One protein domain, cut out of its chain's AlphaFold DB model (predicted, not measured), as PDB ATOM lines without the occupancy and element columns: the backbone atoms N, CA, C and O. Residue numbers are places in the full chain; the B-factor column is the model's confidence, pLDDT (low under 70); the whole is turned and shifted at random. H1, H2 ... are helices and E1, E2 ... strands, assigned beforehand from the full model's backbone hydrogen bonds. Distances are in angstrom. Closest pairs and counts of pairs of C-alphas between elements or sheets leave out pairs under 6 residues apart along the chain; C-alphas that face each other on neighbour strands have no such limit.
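AT A GLANCE: This is residues 9 to 73 of the 83 residues of the protein "DUF2163 domain-containing protein" of Midichloria mitochondrii (strain IricVA) (UniProt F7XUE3). Two antiparallel hairpins share the long strand E2 and spread like a V, E1 with the first part of E2 making one arm, the last part of E2 with E3 the other; beyond tiny H1 a long tail sticks out, residues 52 to 73, with H2 at its end. The tip of the second hairpin, residues 36 to 41, also stands free. The printed part has 65 residues, with named elements in the order E1, E2, E3, H1, H2; the sheet E1, E2, E3 is antiparallel and the class is mixed, helices and strands. The whole is extended, with a radius of gyration of the C-alphas of 19.3 A, and spans 62 by 33 by 22 A.

HOW THE PARTS SIT: E1, residues 9 to 16, and E2, residues 19 to 37, form a hairpin, with N 12 and O 27 2.8 A apart, within hydrogen-bond range. E2 bends by 98 degrees at residue 22. E2 and E3, residues 40 to 47, form the next hairpin, with N 44 and O 33 2.8 A apart. The three strands make a meander, each the antiparallel neighbour of the one before, in a strongly twisted sheet. H1, residues 49 to 52, only grazes the sheet with residues 49 to 51; it is too short for an O i to N i+4 pair. H2, residues 68 to 73, is apart from E1, E2, E3 and H1; 0 of its 2 O i to N i+4 pairs and 2 of its 3 O i to N i+3 pairs are within range.

IN THESE COORDINATES: E1 begins at C-alpha 9 (86.995, 261.321, 1.440) and is 22.9 A long, E2 34.5 A and E3 22.7 A. H2 ends at C-alpha 73 (94.829, 239.278, 9.727).

THE WHOLE: The C-alphas farthest apart, of Asn 18 and Glu 62, are 62.6 A apart. The printed part has no cut. The link from H1 to H2, 15 residues, is long. The pLDDT is under 70 at residues 54 to 61 and 64 to 73.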
ATOM      1  N   TRP A   9      85.886 260.403   1.210       90.56
ATOM      2  CA  TRP A   9      86.995 261.321   1.440       90.56
ATOM      3  C   TRP A   9      86.842 262.586   0.608       90.56
ATOM      4  O   TRP A   9      86.593 262.529  -0.595       90.56
ATOM      5  N   VAL A  10      87.027 263.730   1.260       91.38
ATOM      6  CA  VAL A  10      86.945 265.042   0.624       91.38
ATOM      7  C   VAL A  10      88.087 265.945   1.061       91.38
ATOM      8  O   VAL A  10      88.512 265.955   2.221       91.38
ATOM      9  N   GLU A  11      88.547 266.754   0.115       91.56
ATOM     10  CA  GLU A  11      89.547 267.784   0.337       91.56
ATOM     11  C   GLU A  11      89.000 269.124  -0.160       91.56
ATOM     12  O   GLU A  11      88.586 269.262  -1.310       91.56
ATOM     13  N   ILE A  12      88.975 270.109   0.731       90.00
ATOM     14  CA  ILE A  12      88.481 271.458   0.478       90.00
ATOM     15  C   ILE A  12      89.692 272.369   0.345       90.00
ATOM     16  O   ILE A  12      90.543 272.432   1.240       90.00
ATOM     17  N   PHE A  13      89.750 273.087  -0.767       92.88
ATOM     18  CA  PHE A  13      90.811 274.023  -1.088       92.88
ATOM     19  C   PHE A  13      90.244 275.265  -1.764       92.88
ATOM     20  O   PHE A  13      89.197 275.224  -2.408       92.88
ATOM     21  N   LEU A  14      90.962 276.365  -1.605       92.75
ATOM     22  CA  LEU A  14      90.720 277.617  -2.300       92.75
ATOM     23  C   LEU A  14      91.630 277.673  -3.525       92.75
ATOM     24  O   LEU A  14      92.806 277.306  -3.442       92.75
ATOM     25  N   ILE A  15      91.077 278.133  -4.643       93.06
ATOM     26  CA  ILE A  15      91.820 278.378  -5.879       93.06
ATOM     27  C   ILE A  15      91.738 279.852  -6.248       93.06
ATOM     28  O   ILE A  15      90.707 280.492  -6.035       93.06
ATOM     29  N   ASP A  16      92.813 280.368  -6.832       91.25
ATOM     30  CA  ASP A  16      92.743 281.611  -7.590       91.25
ATOM     31  C   ASP A  16      92.111 281.307  -8.956       91.25
ATOM     32  O   ASP A  16      92.614 280.480  -9.717       91.25
ATOM     33  N   LEU A  17      90.993 281.962  -9.280       88.88
ATOM     34  CA  LEU A  17      90.304 281.758 -10.558       88.88
ATOM     35  C   LEU A  17      91.138 282.231 -11.758       88.88
ATOM     36  O   LEU A  17      90.929 281.740 -12.866       88.88
ATOM     37  N   ASN A  18      92.101 283.129 -11.539       91.06
ATOM     38  CA  ASN A  18      93.022 283.599 -12.572       91.06
ATOM     39  C   ASN A  18      94.253 282.689 -12.727       91.06
ATOM     40  O   ASN A  18      94.970 282.792 -13.721       91.06
ATOM     41  N   ASN A  19      94.520 281.816 -11.749       83.44
ATOM     42  CA  ASN A  19      95.637 280.876 -11.772       83.44
ATOM     43  C   ASN A  19      95.300 279.606 -10.969       83.44
ATOM     44  O   ASN A  19      95.559 279.510  -9.767       83.44
ATOM     45  N   GLN A  20      94.748 278.613 -11.666       81.75
ATOM     46  CA  GLN A  20      94.242 277.371 -11.070       81.75
ATOM     47  C   GLN A  20      95.339 276.448 -10.505       81.75
ATOM     48  O   GLN A  20      95.026 275.523  -9.746       81.75
ATOM     49  N   ASP A  21      96.610 276.706 -10.826       84.88
ATOM     50  CA  ASP A  21      97.746 275.934 -10.307       84.88
ATOM     51  C   ASP A  21      98.062 276.289  -8.850       84.88
ATOM     52  O   ASP A  21      98.693 275.512  -8.126       84.88
ATOM     53  N   LYS A  22      97.586 277.446  -8.376       85.25
ATOM     54  CA  LYS A  22      97.740 277.870  -6.985       85.25
ATOM     55  C   LYS A  22      96.546 277.399  -6.160       85.25
ATOM     56  O   LYS A  22      95.447 277.941  -6.262       85.25
ATOM     57  N   LYS A  23      96.786 276.398  -5.306       90.31
ATOM     58  CA  LYS A  23      95.788 275.837  -4.384       90.31
ATOM     59  C   LYS A  23      96.207 276.047  -2.937       90.31
ATOM     60  O   LYS A  23      97.334 275.729  -2.562       90.31
ATOM     61  N   ILE A  24      95.277 276.523  -2.117       91.00
ATOM     62  CA  ILE A  24      95.447 276.626  -0.664       91.00
ATOM     63  C   ILE A  24      94.489 275.637  -0.010       91.00
ATOM     64  O   ILE A  24      93.274 275.817  -0.055       91.00
ATOM     65  N   TRP A  25      95.025 274.581   0.597       89.00
ATOM     66  CA  TRP A  25      94.224 273.575   1.295       89.00
ATOM     67  C   TRP A  25      93.648 274.145   2.590       89.00
ATOM     68  O   TRP A  25      94.383 274.646   3.436       89.00
ATOM     69  N   THR A  26      92.334 274.036   2.758       88.00
ATOM     70  CA  THR A  26      91.626 274.553   3.936       88.00
ATOM     71  C   THR A  26      91.234 273.431   4.887       88.00
ATOM     72  O   THR A  26      91.370 273.574   6.101       88.00
ATOM     73  N   LYS A  27      90.730 272.306   4.365       87.31
ATOM     74  CA  LYS A  27      90.231 271.206   5.201       87.31
ATOM     75  C   LYS A  27      90.299 269.871   4.468       87.31
ATOM     76  O   LYS A  27      90.042 269.807   3.272       87.31
ATOM     77  N   LYS A  28      90.574 268.797   5.203       90.25
ATOM     78  CA  LYS A  28      90.423 267.410   4.742       90.25
ATOM     79  C   LYS A  28      89.520 266.656   5.706       90.25
ATOM     80  O   LYS A  28      89.527 266.948   6.908       90.25
ATOM     81  N   GLY A  29      88.727 265.723   5.199       91.06
ATOM     82  CA  GLY A  29      87.787 265.004   6.044       91.06
ATOM     83  C   GLY A  29      86.915 264.005   5.309       91.06
ATOM     84  O   GLY A  29      87.151 263.674   4.150       91.06
ATOM     85  N   LEU A  30      85.893 263.545   6.022       91.44
ATOM     86  CA  LEU A  30      84.935 262.555   5.553       91.44
ATOM     87  C   LEU A  30      83.536 263.157   5.510       91.44
ATOM     88  O   LEU A  30      83.126 263.852   6.448       91.44
ATOM     89  N   ILE A  31      82.783 262.857   4.457       90.31
ATOM     90  CA  ILE A  31      81.343 263.109   4.440       90.31
ATOM     91  C   ILE A  31      80.685 262.147   5.431       90.31
ATOM     92  O   ILE A  31      80.822 260.931   5.330       90.31
ATOM     93  N   SER A  32      79.992 262.720   6.412       85.31
ATOM     94  CA  SER A  32      79.375 261.974   7.513       85.31
ATOM     95  C   SER A  32      77.855 261.917   7.450       85.31
ATOM     96  O   SER A  32      77.256 260.977   7.957       85.31
ATOM     97  N   GLU A  33      77.232 262.931   6.856       86.25
ATOM     98  CA  GLU A  33      75.787 263.028   6.717       86.25
ATOM     99  C   GLU A  33      75.479 263.818   5.449       86.25
ATOM    100  O   GLU A  33      76.089 264.865   5.204       86.25
ATOM    101  N   ILE A  34      74.529 263.325   4.658       88.75
ATOM    102  CA  ILE A  34      73.993 264.025   3.496       88.75
ATOM    103  C   ILE A  34      72.493 264.193   3.702       88.75
ATOM    104  O   ILE A  34      71.764 263.214   3.854       88.75
ATOM    105  N   LYS A  35      72.030 265.442   3.680       89.38
ATOM    106  CA  LYS A  35      70.608 265.791   3.686       89.38
ATOM    107  C   LYS A  35      70.218 266.287   2.308       89.38
ATOM    108  O   LYS A  35      70.869 267.178   1.763       89.38
ATOM    109  N   ILE A  36      69.146 265.722   1.768       89.62
ATOM    110  CA  ILE A  36      68.554 266.139   0.498       89.62
ATOM    111  C   ILE A  36      67.203 266.771   0.827       89.62
ATOM    112  O   ILE A  36      66.357 266.132   1.452       89.62
ATOM    113  N   GLN A  37      67.021 268.037   0.460       91.44
ATOM    114  CA  GLN A  37      65.785 268.789   0.680       91.44
ATOM    115  C   GLN A  37      65.379 269.461  -0.632       91.44
ATOM    116  O   GLN A  37      65.946 270.486  -1.018       91.44
ATOM    117  N   GLY A  38      64.414 268.863  -1.334       90.12
ATOM    118  CA  GLY A  38      64.047 269.284  -2.688       90.12
ATOM    119  C   GLY A  38      65.247 269.180  -3.632       90.12
ATOM    120  O   GLY A  38      65.834 268.111  -3.766       90.12
ATOM    121  N   GLU A  39      65.639 270.304  -4.232       92.62
ATOM    122  CA  GLU A  39      66.783 270.403  -5.154       92.62
ATOM    123  C   GLU A  39      68.119 270.723  -4.458       92.62
ATOM    124  O   GLU A  39      69.144 270.906  -5.114       92.62
ATOM    125  N   ARG A  40      68.138 270.822  -3.122       92.56
ATOM    126  CA  ARG A  40      69.347 271.161  -2.360       92.56
ATOM    127  C   ARG A  40      69.942 269.935  -1.686       92.56
ATOM    128  O   ARG A  40      69.236 269.156  -1.048       92.56
ATOM    129  N   ILE A  41      71.266 269.830  -1.765       90.69
ATOM    130  CA  ILE A  41      72.061 268.821  -1.063       90.69
ATOM    131  C   ILE A  41      72.952 269.536  -0.051       90.69
ATOM    132  O   ILE A  41      73.670 270.473  -0.390       90.69
ATOM    133  N   THR A  42      72.903 269.099   1.204       90.56
ATOM    134  CA  THR A  42      73.787 269.575   2.273       90.56
ATOM    135  C   THR A  42      74.601 268.402   2.797       90.56
ATOM    136  O   THR A  42      74.031 267.438   3.302       90.56
ATOM    137  N   ALA A  43      75.928 268.487   2.681       90.50
ATOM    138  CA  ALA A  43      76.856 267.467   3.156       90.50
ATOM    139  C   ALA A  43      77.657 267.984   4.356       90.50
ATOM    140  O   ALA A  43      78.293 269.038   4.285       90.50
ATOM    141  N   ASN A  44      77.652 267.234   5.457       88.56
ATOM    142  CA  ASN A  44      78.451 267.549   6.635       88.56
ATOM    143  C   ASN A  44      79.811 266.841   6.573       88.56
ATOM    144  O   ASN A  44      79.881 265.607   6.574       88.56
ATOM    145  N   VAL A  45      80.886 267.632   6.564       89.12
ATOM    146  CA  VAL A  45      82.269 267.147   6.523       89.12
ATOM    147  C   VAL A  45      82.868 267.108   7.927       89.12
ATOM    148  O   VAL A  45      83.219 268.148   8.507       89.12
ATOM    149  N   LYS A  46      83.071 265.895   8.441       88.50
ATOM    150  CA  LYS A  46      83.787 265.652   9.693       88.50
ATOM    151  C   LYS A  46      85.297 265.693   9.478       88.50
ATOM    152  O   LYS A  46      85.806 265.236   8.459       88.50
ATOM    153  N   SER A  47      86.017 266.256  10.448       82.62
ATOM    154  CA  SER A  47      87.485 266.257  10.449       82.62
ATOM    155  C   SER A  47      88.031 264.861  10.748       82.62
ATOM    156  O   SER A  47      87.380 264.085  11.444       82.62
ATOM    157  N   ILE A  48      89.258 264.580  10.314       77.69
ATOM    158  CA  ILE A  48      90.011 263.363  10.664       77.69
ATOM    159  C   ILE A  48      90.042 263.117  12.179       77.69
ATOM    160  O   ILE A  48      89.947 261.976  12.612       77.69
ATOM    161  N   LEU A  49      90.095 264.179  12.993       77.38
ATOM    162  CA  LEU A  49      90.096 264.068  14.458       77.38
ATOM    163  C   LEU A  49      88.868 263.326  15.009       77.38
ATOM    164  O   LEU A  49      88.967 262.640  16.017       77.38
ATOM    165  N   SER A  50      87.729 263.393  14.314       71.19
ATOM    166  CA  SER A  50      86.505 262.688  14.719       71.19
ATOM    167  C   SER A  50      86.596 261.162  14.620       71.19
ATOM    168  O   SER A  50      85.771 260.465  15.204       71.19
ATOM    169  N   LEU A  51      87.587 260.632  13.896       70.19
ATOM    170  CA  LEU A  51      87.864 259.195  13.853       70.19
ATOM    171  C   LEU A  51      88.561 258.710  15.129       70.19
ATOM    172  O   LEU A  51      88.414 257.548  15.491       70.19
ATOM    173  N   PHE A  52      89.294 259.593  15.816       72.25
ATOM    174  CA  PHE A  52      90.022 259.265  17.045       72.25
ATOM    175  C   PHE A  52      89.146 259.316  18.298       72.25
ATOM    176  O   PHE A  52      89.482 258.683  19.291       72.25
ATOM    177  N   ASP A  53      88.021 260.031  18.246       70.12
ATOM    178  CA  ASP A  53      87.075 260.160  19.365       70.12
ATOM    179  C   ASP A  53      86.100 258.969  19.465       70.12
ATOM    180  O   ASP A  53      85.208 258.916  20.310       70.12
ATOM    181  N   GLN A  54      86.242 257.985  18.576       68.88
ATOM    182  CA  GLN A  54      85.454 256.765  18.649       68.88
ATOM    183  C   GLN A  54      86.019 255.874  19.751       68.88
ATOM    184  O   GLN A  54      87.203 255.539  19.747       68.88
ATOM    185  N   ALA A  55      85.159 255.462  20.685       65.75
ATOM    186  CA  ALA A  55      85.515 254.499  21.715       65.75
ATOM    187  C   ALA A  55      85.918 253.166  21.060       65.75
ATOM    188  O   ALA A  55      85.080 252.334  20.709       65.75
ATOM    189  N   LEU A  56      87.222 252.974  20.880       64.44
ATOM    190  CA  LEU A  56      87.805 251.736  20.389       64.44
ATOM    191  C   LEU A  56      87.968 250.789  21.575       64.44
ATOM    192  O   LEU A  56      88.959 250.833  22.301       64.44
ATOM    193  N   GLY A  57      86.976 249.932  21.794       64.50
ATOM    194  CA  GLY A  57      87.025 248.960  22.875       64.50
ATOM    195  C   GLY A  57      85.952 247.893  22.747       64.50
ATOM    196  O   GLY A  57      84.861 248.125  22.233       64.50
ATOM    197  N   SER A  58      86.279 246.697  23.221       61.66
ATOM    198  CA  SER A  58      85.332 245.598  23.374       61.66
ATOM    199  C   SER A  58      85.173 245.296  24.856       61.66
ATOM    200  O   SER A  58      86.165 245.034  25.532       61.66
ATOM    201  N   PHE A  59      83.936 245.282  25.347       66.06
ATOM    202  CA  PHE A  59      83.633 244.636  26.620       66.06
ATOM    203  C   PHE A  59      83.834 243.124  26.476       66.06
ATOM    204  O   PHE A  59      83.643 242.571  25.386       66.06
ATOM    205  N   TYR A  60      84.229 242.464  27.563       64.62
ATOM    206  CA  TYR A  60      84.336 241.008  27.588       64.62
ATOM    207  C   TYR A  60      82.977 240.390  27.224       64.62
ATOM    208  O   TYR A  60      81.943 240.780  27.762       64.62
ATOM    209  N   SER A  61      82.973 239.480  26.253       69.69
ATOM    210  CA  SER A  61      81.777 238.855  25.684       69.69
ATOM    211  C   SER A  61      82.140 237.436  25.270       69.69
ATOM    212  O   SER A  61      83.160 237.242  24.614       69.69
ATOM    213  N   GLU A  62      81.289 236.463  25.600       71.19
ATOM    214  CA  GLU A  62      81.477 235.044  25.247       71.19
ATOM    215  C   GLU A  62      81.415 234.792  23.728       71.19
ATOM    216  O   GLU A  62      81.913 233.787  23.232       71.19
ATOM    217  N   ASN A  63      80.851 235.737  22.966       71.94
ATOM    218  CA  ASN A  63      80.743 235.661  21.510       71.94
ATOM    219  C   ASN A  63      81.904 236.364  20.789       71.94
ATOM    220  O   ASN A  63      82.239 237.513  21.100       71.94
ATOM    221  N   CYS A  64      82.446 235.715  19.750       67.75
ATOM    222  CA  CYS A  64      83.440 236.306  18.854       67.75
ATOM    223  C   CYS A  64      82.799 237.401  17.985       67.75
ATOM    224  O   CYS A  64      81.877 237.140  17.216       67.75
ATOM    225  N   ARG A  65      83.303 238.635  18.099       66.88
ATOM    226  CA  ARG A  65      82.842 239.795  17.309       66.88
ATOM    227  C   ARG A  65      83.737 240.118  16.109       66.88
ATOM    228  O   ARG A  65      83.518 241.124  15.437       66.88
ATOM    229  N   ALA A  66      84.767 239.313  15.848       66.88
ATOM    230  CA  ALA A  66      85.617 239.511  14.681       66.88
ATOM    231  C   ALA A  66      84.840 239.141  13.408       66.88
ATOM    232  O   ALA A  66      84.361 238.020  13.271       66.88
ATOM    233  N   SER A  67      84.727 240.082  12.469       64.25
ATOM    234  CA  SER A  67      84.215 239.785  11.127       64.25
ATOM    235  C   SER A  67      85.157 238.818  10.411       64.25
ATOM    236  O   SER A  67      86.374 238.968  10.528       64.25
ATOM    237  N   PHE A  68      84.621 237.887   9.617       61.41
ATOM    238  CA  PHE A  68      85.396 236.916   8.827       61.41
ATOM    239  C   PHE A  68      86.496 237.547   7.960       61.41
ATOM    240  O   PHE A  68      87.533 236.934   7.736       61.41
ATOM    241  N   VAL A  69      86.320 238.804   7.549       57.34
ATOM    242  CA  VAL A  69      87.331 239.561   6.795       57.34
ATOM    243  C   VAL A  69      88.526 239.971   7.674       57.34
ATOM    244  O   VAL A  69      89.665 239.973   7.218       57.34
ATOM    245  N   LEU A  70      88.299 240.259   8.960       48.97
ATOM    246  CA  LEU A  70      89.348 240.574   9.945       48.97
ATOM    247  C   LEU A  70      89.978 239.318  10.568       48.97
ATOM    248  O   LEU A  70      91.069 239.399  11.141       48.97
ATOM    249  N   ILE A  71      89.313 238.162  10.452       50.78
ATOM    250  CA  ILE A  71      89.817 236.861  10.914       50.78
ATOM    251  C   ILE A  71      91.123 236.501  10.190       50.78
ATOM    252  O   ILE A  71      92.028 235.962  10.816       50.78
ATOM    253  N   GLN A  72      91.302 236.902   8.930       47.84
ATOM    254  CA  GLN A  72      92.537 236.602   8.199       47.84
ATOM    255  C   GLN A  72      93.789 237.319   8.725       47.84
ATOM    256  O   GLN A  72      94.884 236.867   8.402       47.84
ATOM    257  N   ASN A  73      93.671 238.404   9.511       49.72
ATOM    258  CA  ASN A  73      94.829 239.278   9.727       49.72
ATOM    259  C   ASN A  73      95.542 239.187  11.081       49.72
ATOM    260  O   ASN A  73      96.757 239.298  11.071       49.72
TER     261      ASN A  73